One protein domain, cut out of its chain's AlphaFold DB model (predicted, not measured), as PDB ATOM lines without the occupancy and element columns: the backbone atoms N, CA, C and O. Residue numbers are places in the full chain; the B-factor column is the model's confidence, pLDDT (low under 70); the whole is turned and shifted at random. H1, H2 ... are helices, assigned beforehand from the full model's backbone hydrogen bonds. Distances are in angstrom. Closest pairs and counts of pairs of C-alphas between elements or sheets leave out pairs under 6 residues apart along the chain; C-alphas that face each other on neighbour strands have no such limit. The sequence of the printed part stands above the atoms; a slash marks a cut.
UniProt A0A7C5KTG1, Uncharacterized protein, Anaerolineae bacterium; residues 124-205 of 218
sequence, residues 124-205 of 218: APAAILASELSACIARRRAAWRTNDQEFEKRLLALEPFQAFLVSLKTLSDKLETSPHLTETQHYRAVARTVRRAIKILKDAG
ATOM      1  N   ALA A 124     -41.781   2.800 -25.595       64.12
ATOM      2  CA  ALA A 124     -42.262   1.964 -24.487       64.12
ATOM      3  C   ALA A 124     -43.264   0.861 -24.919       64.12
ATOM      4  O   ALA A 124     -43.177  -0.261 -24.412       64.12
ATOM      5  N   PRO A 125     -44.180   1.083 -25.889       70.56
ATOM      6  CA  PRO A 125     -45.034   0.014 -26.404       70.56
ATOM      7  C   PRO A 125     -44.269  -1.101 -27.130       70.56
ATOM      8  O   PRO A 125     -44.726  -2.241 -27.106       70.56
ATOM      9  N   ALA A 126     -43.121  -0.809 -27.749       79.00
ATOM     10  CA  ALA A 126     -42.325  -1.803 -28.465       79.00
ATOM     11  C   ALA A 126     -41.662  -2.802 -27.504       79.00
ATOM     12  O   ALA A 126     -41.691  -4.004 -27.760       79.00
ATOM     13  N   ALA A 127     -41.170  -2.329 -26.353       79.88
ATOM     14  CA  ALA A 127     -40.670  -3.192 -25.281       79.88
ATOM     15  C   ALA A 127     -41.757  -4.126 -24.738       79.88
ATOM     16  O   ALA A 127     -41.515  -5.315 -24.529       79.88
ATOM     17  N   ILE A 128     -42.983  -3.619 -24.579       77.31
ATOM     18  CA  ILE A 128     -44.096  -4.455 -24.121       77.31
ATOM     19  C   ILE A 128     -44.483  -5.481 -25.195       77.31
ATOM     20  O   ILE A 128     -44.682  -6.648 -24.869       77.31
ATOM     21  N   LEU A 129     -44.539  -5.089 -26.474       80.94
ATOM     22  CA  LEU A 129     -44.779  -6.027 -27.578       80.94
ATOM     23  C   LEU A 129     -43.730  -7.144 -27.613       80.94
ATOM     24  O   LEU A 129     -44.095  -8.315 -27.710       80.94
ATOM     25  N   ALA A 130     -42.449  -6.786 -27.500       87.75
ATOM     26  CA  ALA A 130     -41.342  -7.734 -27.460       87.75
ATOM     27  C   ALA A 130     -41.454  -8.697 -26.266       87.75
ATOM     28  O   ALA A 130     -41.277  -9.906 -26.431       87.75
ATOM     29  N   SER A 131     -41.802  -8.183 -25.083       85.31
ATOM     30  CA  SER A 131     -41.997  -8.985 -23.868       85.31
ATOM     31  C   SER A 131     -43.164  -9.969 -24.004       85.31
ATOM     32  O   SER A 131     -43.003 -11.173 -23.795       85.31
ATOM     33  N   GLU A 132     -44.331  -9.491 -24.444       85.00
ATOM     34  CA  GLU A 132     -45.524 -10.324 -24.628       85.00
ATOM     35  C   GLU A 132     -45.312 -11.414 -25.679       85.00
ATOM     36  O   GLU A 132     -45.735 -12.561 -25.504       85.00
ATOM     37  N   LEU A 133     -44.615 -11.078 -26.762       86.75
ATOM     38  CA  LEU A 133     -44.253 -12.037 -27.791       86.75
ATOM     39  C   LEU A 133     -43.262 -13.082 -27.274       86.75
ATOM     40  O   LEU A 133     -43.474 -14.276 -27.481       86.75
ATOM     41  N   SER A 134     -42.230 -12.654 -26.546       89.81
ATOM     42  CA  SER A 134     -41.273 -13.565 -25.910       89.81
ATOM     43  C   SER A 134     -41.988 -14.528 -24.959       89.81
ATOM     44  O   SER A 134     -41.723 -15.730 -24.981       89.81
ATOM     45  N   ALA A 135     -42.983 -14.046 -24.206       88.75
ATOM     46  CA  ALA A 135     -43.825 -14.883 -23.354       88.75
ATOM     47  C   ALA A 135     -44.702 -15.869 -24.153       88.75
ATOM     48  O   ALA A 135     -44.925 -17.000 -23.715       88.75
ATOM     49  N   CYS A 136     -45.216 -15.484 -25.324       88.06
ATOM     50  CA  CYS A 136     -45.931 -16.403 -26.219       88.06
ATOM     51  C   CYS A 136     -45.008 -17.502 -26.772       88.06
ATOM     52  O   CYS A 136     -45.364 -18.677 -26.694       88.06
ATOM     53  N   ILE A 137     -43.813 -17.142 -27.247       90.31
ATOM     54  CA  ILE A 137     -42.811 -18.089 -27.762       90.31
ATOM     55  C   ILE A 137     -42.349 -19.039 -26.649       90.31
ATOM     56  O   ILE A 137     -42.326 -20.250 -26.855       90.31
ATOM     57  N   ALA A 138     -42.060 -18.525 -25.450       90.44
ATOM     58  CA  ALA A 138     -41.637 -19.334 -24.306       90.44
ATOM     59  C   ALA A 138     -42.719 -20.331 -23.861       90.44
ATOM     60  O   ALA A 138     -42.427 -21.506 -23.633       90.44
ATOM     61  N   ARG A 139     -43.988 -19.898 -23.792       89.88
ATOM     62  CA  ARG A 139     -45.117 -20.802 -23.508       89.88
ATOM     63  C   ARG A 139     -45.259 -21.874 -24.577       89.88
ATOM     64  O   ARG A 139     -45.538 -23.025 -24.245       89.88
ATOM     65  N   ARG A 140     -45.039 -21.515 -25.845       89.88
ATOM     66  CA  ARG A 140     -45.084 -22.486 -26.931       89.88
ATOM     67  C   ARG A 140     -43.947 -23.493 -26.816       89.88
ATOM     68  O   ARG A 140     -44.237 -24.682 -26.816       89.88
ATOM     69  N   ARG A 141     -42.707 -23.049 -26.589       90.06
ATOM     70  CA  ARG A 141     -41.561 -23.932 -26.310       90.06
ATOM     71  C   ARG A 141     -41.875 -24.919 -25.182       90.06
ATOM     72  O   ARG A 141     -41.708 -26.119 -25.352       90.06
ATOM     73  N   ALA A 142     -42.429 -24.438 -24.067       89.19
ATOM     74  CA  ALA A 142     -42.795 -25.290 -22.933       89.19
ATOM     75  C   ALA A 142     -43.844 -26.368 -23.285       89.19
ATOM     76  O   ALA A 142     -43.800 -27.475 -22.744       89.19
ATOM     77  N   ALA A 143     -44.769 -26.081 -24.209       88.12
ATOM     78  CA  ALA A 143     -45.762 -27.053 -24.675       88.12
ATOM     79  C   ALA A 143     -45.152 -28.186 -25.523       88.12
ATOM     80  O   ALA A 143     -45.707 -29.286 -25.549       88.12
ATOM     81  N   TRP A 144     -44.001 -27.949 -26.163       85.94
ATOM     82  CA  TRP A 144     -43.282 -28.941 -26.972       85.94
ATOM     83  C   TRP A 144     -42.493 -29.969 -26.138       85.94
ATOM     84  O   TRP A 144     -42.098 -31.002 -26.683       85.94
ATOM     85  N   ARG A 145     -42.354 -29.748 -24.817       79.88
ATOM     86  CA  ARG A 145     -41.769 -30.639 -23.786       79.88
ATOM     87  C   ARG A 145     -40.431 -31.289 -24.162       79.88
ATOM     88  O   ARG A 145     -39.398 -30.888 -23.650       79.88
ATOM     89  N   THR A 146     -40.472 -32.360 -24.957       74.25
ATOM     90  CA  THR A 146     -39.335 -33.231 -25.299       74.25
ATOM     91  C   THR A 146     -38.829 -33.041 -26.726       74.25
ATOM     92  O   THR A 146     -37.820 -33.643 -27.082       74.25
ATOM     93  N   ASN A 147     -39.509 -32.245 -27.557       84.88
ATOM     94  CA  ASN A 147     -39.139 -32.031 -28.957       84.88
ATOM     95  C   ASN A 147     -38.638 -30.598 -29.215       84.88
ATOM     96  O   ASN A 147     -39.036 -29.935 -30.172       84.88
ATOM     97  N   ASP A 148     -37.753 -30.127 -28.332       84.56
ATOM     98  CA  ASP A 148     -37.135 -28.795 -28.391       84.56
ATOM     99  C   ASP A 148     -36.400 -28.542 -29.713       84.56
ATOM    100  O   ASP A 148     -36.436 -27.432 -30.235       84.56
ATOM    101  N   GLN A 149     -35.785 -29.575 -30.296       87.75
ATOM    102  CA  GLN A 149     -35.063 -29.454 -31.565       87.75
ATOM    103  C   GLN A 149     -35.992 -29.119 -32.737       87.75
ATOM    104  O   GLN A 149     -35.650 -28.282 -33.570       87.75
ATOM    105  N   GLU A 150     -37.171 -29.742 -32.813       89.69
ATOM    106  CA  GLU A 150     -38.142 -29.431 -33.868       89.69
ATOM    107  C   GLU A 150     -38.763 -28.046 -33.655       89.69
ATOM    108  O   GLU A 150     -38.944 -27.308 -34.623       89.69
ATOM    109  N   PHE A 151     -39.013 -27.651 -32.401       91.12
ATOM    110  CA  PHE A 151     -39.440 -26.288 -32.082       91.12
ATOM    111  C   PHE A 151     -38.401 -25.250 -32.533       91.12
ATOM    112  O   PHE A 151     -38.748 -24.297 -33.230       91.12
ATOM    113  N   GLU A 152     -37.123 -25.438 -32.186       91.19
ATOM    114  CA  GLU A 152     -36.047 -24.531 -32.600       91.19
ATOM    115  C   GLU A 152     -35.909 -24.491 -34.121       91.19
ATOM    116  O   GLU A 152     -35.820 -23.412 -34.702       91.19
ATOM    117  N   LYS A 153     -35.979 -25.642 -34.792       91.88
ATOM    118  CA  LYS A 153     -35.945 -25.710 -36.255       91.88
ATOM    119  C   LYS A 153     -37.076 -24.899 -36.894       91.88
ATOM    120  O   LYS A 153     -36.824 -24.181 -37.858       91.88
ATOM    121  N   ARG A 154     -38.298 -24.986 -36.361       93.00
ATOM    122  CA  ARG A 154     -39.449 -24.195 -36.831       93.00
ATOM    123  C   ARG A 154     -39.271 -22.709 -36.559       93.00
ATOM    124  O   ARG A 154     -39.491 -21.899 -37.453       93.00
ATOM    125  N   LEU A 155     -38.795 -22.360 -35.365       92.62
ATOM    126  CA  LEU A 155     -38.504 -20.979 -34.986       92.62
ATOM    127  C   LEU A 155     -37.447 -20.344 -35.901       92.62
ATOM    128  O   LEU A 155     -37.600 -19.199 -36.315       92.62
ATOM    129  N   LEU A 156     -36.402 -21.096 -36.253       94.31
ATOM    130  CA  LEU A 156     -35.327 -20.657 -37.148       94.31
ATOM    131  C   LEU A 156     -35.735 -20.615 -38.627       94.31
ATOM    132  O   LEU A 156     -35.091 -19.915 -39.407       94.31
ATOM    133  N   ALA A 157     -36.760 -21.374 -39.018       92.94
ATOM    134  CA  ALA A 157     -37.298 -21.395 -40.378       92.94
ATOM    135  C   ALA A 157     -38.362 -20.312 -40.623       92.94
ATOM    136  O   ALA A 157     -38.803 -20.138 -41.759       92.94
ATOM    137  N   LEU A 158     -38.799 -19.607 -39.577       93.00
ATOM    138  CA  LEU A 158     -39.842 -18.601 -39.684       93.00
ATOM    139  C   LEU A 158     -39.299 -17.330 -40.350       93.00
ATOM    140  O   LEU A 158     -38.399 -16.671 -39.829       93.00
ATOM    141  N   GLU A 159     -39.874 -16.964 -41.494       94.69
ATOM    142  CA  GLU A 159     -39.494 -15.740 -42.198       94.69
ATOM    143  C   GLU A 159     -39.817 -14.493 -41.351       94.69
ATOM    144  O   GLU A 159     -40.912 -14.423 -40.778       94.69
ATOM    145  N   PRO A 160     -38.943 -13.464 -41.293       95.69
ATOM    146  CA  PRO A 160     -39.100 -12.371 -40.329       95.69
ATOM    147  C   PRO A 160     -40.438 -11.635 -40.427       95.69
ATOM    148  O   PRO A 160     -41.109 -11.398 -39.422       95.69
ATOM    149  N   PHE A 161     -40.881 -11.302 -41.644       94.81
ATOM    150  CA  PHE A 161     -42.163 -10.620 -41.836       94.81
ATOM    151  C   PHE A 161     -43.360 -11.509 -41.478       94.81
ATOM    152  O   PHE A 161     -44.340 -11.026 -40.912       94.81
ATOM    153  N   GLN A 162     -43.271 -12.819 -41.728       94.88
ATOM    154  CA  GLN A 162     -44.293 -13.763 -41.280       94.88
ATOM    155  C   GLN A 162     -44.339 -13.820 -39.751       94.88
ATOM    156  O   GLN A 162     -45.425 -13.726 -39.180       94.88
ATOM    157  N   ALA A 163     -43.182 -13.887 -39.083       93.31
ATOM    158  CA  ALA A 163     -43.105 -13.835 -37.626       93.31
ATOM    159  C   ALA A 163     -43.778 -12.571 -37.075       93.31
ATOM    160  O   ALA A 163     -44.560 -12.652 -36.127       93.31
ATOM    161  N   PHE A 164     -43.554 -11.416 -37.705       93.94
ATOM    162  CA  PHE A 164     -44.205 -10.161 -37.330       93.94
ATOM    163  C   PHE A 164     -45.733 -10.209 -37.473       93.94
ATOM    164  O   PHE A 164     -46.449  -9.866 -36.528       93.94
ATOM    165  N   LEU A 165     -46.252 -10.690 -38.608       94.88
ATOM    166  CA  LEU A 165     -47.696 -10.824 -38.839       94.88
ATOM    167  C   LEU A 165     -48.363 -11.762 -37.826       94.88
ATOM    168  O   LEU A 165     -49.379 -11.405 -37.222       94.88
ATOM    169  N   VAL A 166     -47.770 -12.940 -37.610       94.19
ATOM    170  CA  VAL A 166     -48.257 -13.932 -36.640       94.19
ATOM    171  C   VAL A 166     -48.254 -13.344 -35.232       94.19
ATOM    172  O   VAL A 166     -49.203 -13.544 -34.474       94.19
ATOM    173  N   SER A 167     -47.232 -12.561 -34.892       91.94
ATOM    174  CA  SER A 167     -47.118 -11.903 -33.589       91.94
ATOM    175  C   SER A 167     -48.217 -10.868 -33.373       91.94
ATOM    176  O   SER A 167     -48.890 -10.895 -32.344       91.94
ATOM    177  N   LEU A 168     -48.465  -9.996 -34.357       93.31
ATOM    178  CA  LEU A 168     -49.553  -9.018 -34.287       93.31
ATOM    179  C   LEU A 168     -50.920  -9.692 -34.165       93.31
ATOM    180  O   LEU A 168     -51.728  -9.274 -33.335       93.31
ATOM    181  N   LYS A 169     -51.170 -10.748 -34.950       94.31
ATOM    182  CA  LYS A 169     -52.412 -11.524 -34.858       94.31
ATOM    183  C   LYS A 169     -52.569 -12.164 -33.478       94.31
ATOM    184  O   LYS A 169     -53.594 -11.964 -32.837       94.31
ATOM    185  N   THR A 170     -51.539 -12.859 -32.998       91.94
ATOM    186  CA  THR A 170     -51.550 -13.539 -31.691       91.94
ATOM    187  C   THR A 170     -51.846 -12.563 -30.555       91.94
ATOM    188  O   THR A 170     -52.636 -12.860 -29.659       91.94
ATOM    189  N   LEU A 171     -51.242 -11.372 -30.594       90.06
ATOM    190  CA  LEU A 171     -51.494 -10.336 -29.597       90.06
ATOM    191  C   LEU A 171     -52.899  -9.741 -29.727       90.06
ATOM    192  O   LEU A 171     -53.545  -9.527 -28.705       90.06
ATOM    193  N   SER A 172     -53.396  -9.506 -30.947       92.00
ATOM    194  CA  SER A 172     -54.772  -9.037 -31.167       92.00
ATOM    195  C   SER A 172     -55.789 -10.023 -30.592       92.00
ATOM    196  O   SER A 172     -56.617  -9.629 -29.772       92.00
ATOM    197  N   ASP A 173     -55.661 -11.308 -30.931       91.00
ATOM    198  CA  ASP A 173     -56.558 -12.369 -30.461       91.00
ATOM    199  C   ASP A 173     -56.517 -12.489 -28.923       91.00
ATOM    200  O   ASP A 173     -57.553 -12.597 -28.261       91.00
ATOM    201  N   LYS A 174     -55.322 -12.404 -28.314       87.38
ATOM    202  CA  LYS A 174     -55.155 -12.417 -26.848       87.38
ATOM    203  C   LYS A 174     -55.874 -11.238 -26.179       87.38
ATOM    204  O   LYS A 174     -56.503 -11.407 -25.136       87.38
ATOM    205  N   LEU A 175     -55.774 -10.044 -26.761       87.06
ATOM    206  CA  LEU A 175     -56.398  -8.834 -26.221       87.06
ATOM    207  C   LEU A 175     -57.923  -8.841 -26.382       87.06
ATOM    208  O   LEU A 175     -58.622  -8.293 -25.533       87.06
ATOM    209  N   GLU A 176     -58.440  -9.460 -27.443       87.81
ATOM    210  CA  GLU A 176     -59.882  -9.619 -27.672       87.81
ATOM    211  C   GLU A 176     -60.503 -10.663 -26.735       87.81
ATOM    212  O   GLU A 176     -61.585 -10.447 -26.192       87.81
ATOM    213  N   THR A 177     -59.800 -11.770 -26.490       86.94
ATOM    214  CA  THR A 177     -60.273 -12.865 -25.623       86.94
ATOM    215  C   THR A 177     -60.127 -12.579 -24.129       86.94
ATOM    216  O   THR A 177     -60.781 -13.231 -23.316       86.94
ATOM    217  N   SER A 178     -59.309 -11.597 -23.743       83.25
ATOM    218  CA  SER A 178     -59.092 -11.208 -22.341       83.25
ATOM    219  C   SER A 178     -59.299  -9.702 -22.119       83.25
ATOM    220  O   SER A 178     -58.331  -8.981 -21.853       83.25
ATOM    221  N   PRO A 179     -60.550  -9.196 -22.175       75.88
ATOM    222  CA  PRO A 179     -60.829  -7.758 -22.095       75.88
ATOM    223  C   PRO A 179     -60.305  -7.093 -20.815       75.88
ATOM    224  O   PRO A 179     -59.832  -5.958 -20.862       75.88
ATOM    225  N   HIS A 180     -60.303  -7.828 -19.697       76.50
ATOM    226  CA  HIS A 180     -59.807  -7.367 -18.396       76.50
ATOM    227  C   HIS A 180     -58.321  -6.962 -18.421       76.50
ATOM    228  O   HIS A 180     -57.908  -6.088 -17.664       76.50
ATOM    229  N   LEU A 181     -57.502  -7.518 -19.329       69.88
ATOM    230  CA  LEU A 181     -56.102  -7.094 -19.472       69.88
ATOM    231  C   LEU A 181     -56.017  -5.604 -19.822       69.88
ATOM    232  O   LEU A 181     -55.174  -4.884 -19.285       69.88
ATOM    233  N   THR A 182     -56.941  -5.116 -20.657       67.12
ATOM    234  CA  THR A 182     -56.991  -3.718 -21.117       67.12
ATOM    235  C   THR A 182     -57.499  -2.726 -20.070       67.12
ATOM    236  O   THR A 182     -57.602  -1.534 -20.354       67.12
ATOM    237  N   GLU A 183     -57.773  -3.158 -18.842       72.69
ATOM    238  CA  GLU A 183     -58.107  -2.239 -17.748       72.69
ATOM    239  C   GLU A 183     -56.864  -1.453 -17.294       72.69
ATOM    240  O   GLU A 183     -56.929  -0.260 -16.970       72.69
ATOM    241  N   THR A 184     -55.685  -2.067 -17.400       76.25
ATOM    242  CA  THR A 184     -54.411  -1.399 -17.109       76.25
ATOM    243  C   THR A 184     -54.018  -0.414 -18.220       76.25
ATOM    244  O   THR A 184     -54.299  -0.611 -19.406       76.25
ATOM    245  N   GLN A 185     -53.340   0.680 -17.857       73.56
ATOM    246  CA  GLN A 185     -52.819   1.650 -18.834       73.56
ATOM    247  C   GLN A 185     -51.837   0.995 -19.823       73.56
ATOM    248  O   GLN A 185     -51.846   1.319 -21.014       73.56
ATOM    249  N   HIS A 186     -51.051   0.027 -19.345       73.94
ATOM    250  CA  HIS A 186     -50.044  -0.696 -20.122       73.94
ATOM    251  C   HIS A 186     -50.657  -1.486 -21.283       73.94
ATOM    252  O   HIS A 186     -50.321  -1.253 -22.445       73.94
ATOM    253  N   TYR A 187     -51.630  -2.354 -21.010       77.94
ATOM    254  CA  TYR A 187     -52.269  -3.158 -22.056       77.94
ATOM    255  C   TYR A 187     -53.139  -2.321 -23.008       77.94
ATOM    256  O   TYR A 187     -53.294  -2.690 -24.174       77.94
ATOM    257  N   ARG A 188     -53.640  -1.147 -22.586       81.94
ATOM    258  CA  ARG A 188     -54.266  -0.183 -23.515       81.94
ATOM    259  C   ARG A 188     -53.272   0.379 -24.523       81.94
ATOM    260  O   ARG A 188     -53.629   0.562 -25.688       81.94
ATOM    261  N   ALA A 189     -52.042   0.670 -24.102       80.75
ATOM    262  CA  ALA A 189     -50.992   1.125 -25.011       80.75
ATOM    263  C   ALA A 189     -50.614   0.029 -26.020       80.75
ATOM    264  O   ALA A 189     -50.550   0.307 -27.221       80.75
ATOM    265  N   VAL A 190     -50.481  -1.220 -25.562       81.94
ATOM    266  CA  VAL A 190     -50.245  -2.383 -26.436       81.94
ATOM    267  C   VAL A 190     -51.377  -2.545 -27.442       81.94
ATOM    268  O   VAL A 190     -51.125  -2.564 -28.643       81.94
ATOM    269  N   ALA A 191     -52.632  -2.572 -26.986       86.31
ATOM    270  CA  ALA A 191     -53.785  -2.747 -27.864       86.31
ATOM    271  C   ALA A 191     -53.884  -1.653 -28.932       86.31
ATOM    272  O   ALA A 191     -54.155  -1.947 -30.096       86.31
ATOM    273  N   ARG A 192     -53.624  -0.388 -28.569       86.25
ATOM    274  CA  ARG A 192     -53.558   0.710 -29.546       86.25
ATOM    275  C   ARG A 192     -52.435   0.501 -30.559       86.25
ATOM    276  O   ARG A 192     -52.664   0.708 -31.747       86.25
ATOM    277  N   THR A 193     -51.261   0.070 -30.107       86.31
ATOM    278  CA  THR A 193     -50.092  -0.152 -30.970       86.31
ATOM    279  C   THR A 193     -50.324  -1.305 -31.942       86.31
ATOM    280  O   THR A 193     -50.137  -1.122 -33.141       86.31
ATOM    281  N   VAL A 194     -50.834  -2.447 -31.463       90.69
ATOM    282  CA  VAL A 194     -51.199  -3.599 -32.308       90.69
ATOM    283  C   VAL A 194     -52.246  -3.191 -33.341       90.69
ATOM    284  O   VAL A 194     -52.026  -3.369 -34.535       90.69
ATOM    285  N   ARG A 195     -53.355  -2.565 -32.920       91.69
ATOM    286  CA  ARG A 195     -54.415  -2.129 -33.849       91.69
ATOM    287  C   ARG A 195     -53.898  -1.144 -34.892       91.69
ATOM    288  O   ARG A 195     -54.261  -1.256 -36.062       91.69
ATOM    289  N   ARG A 196     -53.042  -0.198 -34.488       90.88
ATOM    290  CA  ARG A 196     -52.407   0.755 -35.405       90.88
ATOM    291  C   ARG A 196     -51.509   0.034 -36.408       90.88
ATOM    292  O   ARG A 196     -51.641   0.294 -37.597       90.88
ATOM    293  N   ALA A 197     -50.654  -0.882 -35.956       91.38
ATOM    294  CA  ALA A 197     -49.776  -1.649 -36.835       91.38
ATOM    295  C   ALA A 197     -50.568  -2.497 -37.839       91.38
ATOM    296  O   ALA A 197     -50.314  -2.420 -39.039       91.38
ATOM    297  N   ILE A 198     -51.597  -3.216 -37.379       94.38
ATOM    298  CA  ILE A 198     -52.498  -3.985 -38.250       94.38
ATOM    299  C   ILE A 198     -53.169  -3.071 -39.278       94.38
ATOM    300  O   ILE A 198     -53.232  -3.416 -40.456       94.38
ATOM    301  N   LYS A 199     -53.656  -1.895 -38.860       94.50
ATOM    302  CA  LYS A 199     -54.261  -0.927 -39.779       94.50
ATOM    303  C   LYS A 199     -53.269  -0.463 -40.847       94.50
ATOM    304  O   LYS A 199     -53.619  -0.494 -42.019       94.50
ATOM    305  N   ILE A 200     -52.046  -0.104 -40.461       92.69
ATOM    306  CA  ILE A 200     -50.991   0.317 -41.396       92.69
ATOM    307  C   ILE A 200     -50.705  -0.782 -42.422       92.69
ATOM    308  O   ILE A 200     -50.626  -0.516 -43.618       92.69
ATOM    309  N   LEU A 201     -50.612  -2.034 -41.973       94.06
ATOM    310  CA  LEU A 201     -50.376  -3.173 -42.857       94.06
ATOM    311  C   LEU A 201     -51.553  -3.442 -43.801       94.06
ATOM    312  O   LEU A 201     -51.327  -3.774 -44.964       94.06
ATOM    313  N   LYS A 202     -52.795  -3.283 -43.329       95.00
ATOM    314  CA  LYS A 202     -54.002  -3.392 -44.164       95.00
ATOM    315  C   LYS A 202     -54.049  -2.296 -45.221       95.00
ATOM    316  O   LYS A 202     -54.235  -2.608 -46.393       95.00
ATOM    317  N   ASP A 203     -53.831  -1.047 -44.818       93.75
ATOM    318  CA  ASP A 203     -53.845   0.110 -45.717       93.75
ATOM    319  C   ASP A 203     -52.729   0.000 -46.781       93.75
ATOM    320  O   ASP A 203     -52.922   0.400 -47.926       93.75
ATOM    321  N   ALA A 204     -51.593  -0.620 -46.438       91.81
ATOM    322  CA  ALA A 204     -50.487  -0.901 -47.358       91.81
ATOM    323  C   ALA A 204     -50.653  -2.189 -48.196       91.81
ATOM    324  O   ALA A 204     -49.734  -2.555 -48.930       91.81
ATOM    325  N   GLY A 205     -51.761  -2.931 -48.062       93.31
ATOM    326  CA  GLY A 205     -51.975  -4.204 -48.767       93.31
ATOM    327  C   GLY A 205     -51.021  -5.337 -48.356       93.31
ATOM    328  O   GLY A 205     -50.912  -6.339 -49.057       93.31
TER     329      GLY A 205
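This is residues 124 to 205 of the 218 residues of an uncharacterized protein of Anaerolineae bacterium (UniProt A0A7C5KTG1). Three long helices cross one another: H3 and H5 cross near their middles as a skewed X, and H1 runs about perpendicular to both, packing on them with parts of its first half. The rest of H1 reaches away to the short helix H2, from which the chain folds back into H3, leaving a gap between H2 and H3; the very short H4 makes the corner between H3 and H5. The printed part has 82 residues with five named helices, H1 to H5 in chain order, and no named strand; the class is all helix. It is only just compact, close to loose, with a radius of gyration of the C-alphas of 14.0 A and spans of 37 by 31 by 23 A.

H1, residues 124 to 143, is close to but not clearly touching H2, residues 148 to 157; their closest C-alphas, of Arg 141 and Phe 151, are 6.6 A apart. They run opposite ways at a steep tilt of 43 degrees. H2 is apart from H3, residues 160 to 177. H1 only just touches H3, with 3 pairs of C-alphas within 8 A, through residues 132 to 133 of H1 alone; the closest C-alphas, of Leu 133 and Ser 167, are 6.5 A apart, and the lines are about perpendicular at 90 degrees. H4, residues 179 to 183, only just touches H5, residues 185 to 203, with 3 pairs of C-alphas within 8 A and only at the corner; the closest C-alphas, of Thr 182 and Arg 188, are 5.1 A apart. H5 is the hub, touching H1, H3 and H4. Residues 168 to 175 of H3 touch H5, the closest C-alphas being those of Leu 168 and Val 194, 6.0 A apart, at a steep tilt of 52 degrees, opposite ways. Residues 125 to 129 of H1 touch H5 about perpendicular, at 89 degrees, with the C-alphas of Pro 125 and Val 190 closest at 5.7 A. The helix packing is mostly crossed, with no touching pair that has a tilt at a shallow one. Each O i to N i+4 pair is within hydrogen-bond range in H1, H2, H3 and H5; in H4 it is 0 of 1, with 2 of 2 O i to N i+3 pairs within range.

H1 begins at C-alpha 124 (-42.262, 1.964, -24.487) and is 29.2 A long. H2 is 14.1 A long, H3 25.8 A and H4 7.5 A. H3 begins at C-alpha 160 (-39.100, -12.371, -40.329). H5, 26.9 A long, ends at C-alpha 203 (-53.845, 0.110, -45.717).

The two farthest C-alphas, of Thr 146 and Asp 203, are 41.7 A apart. The printed part has no cut, and its four links are tight. Residues 144 to 149, of which 148 to 149 belong to H2, stand free, as do residues 156 to 162, of which 156 to 157 belong to H2 and 160 to 162 to H3. The mean pLDDT of the printed part is 87.0; residue 124 and residues 181 to 182 are under 70.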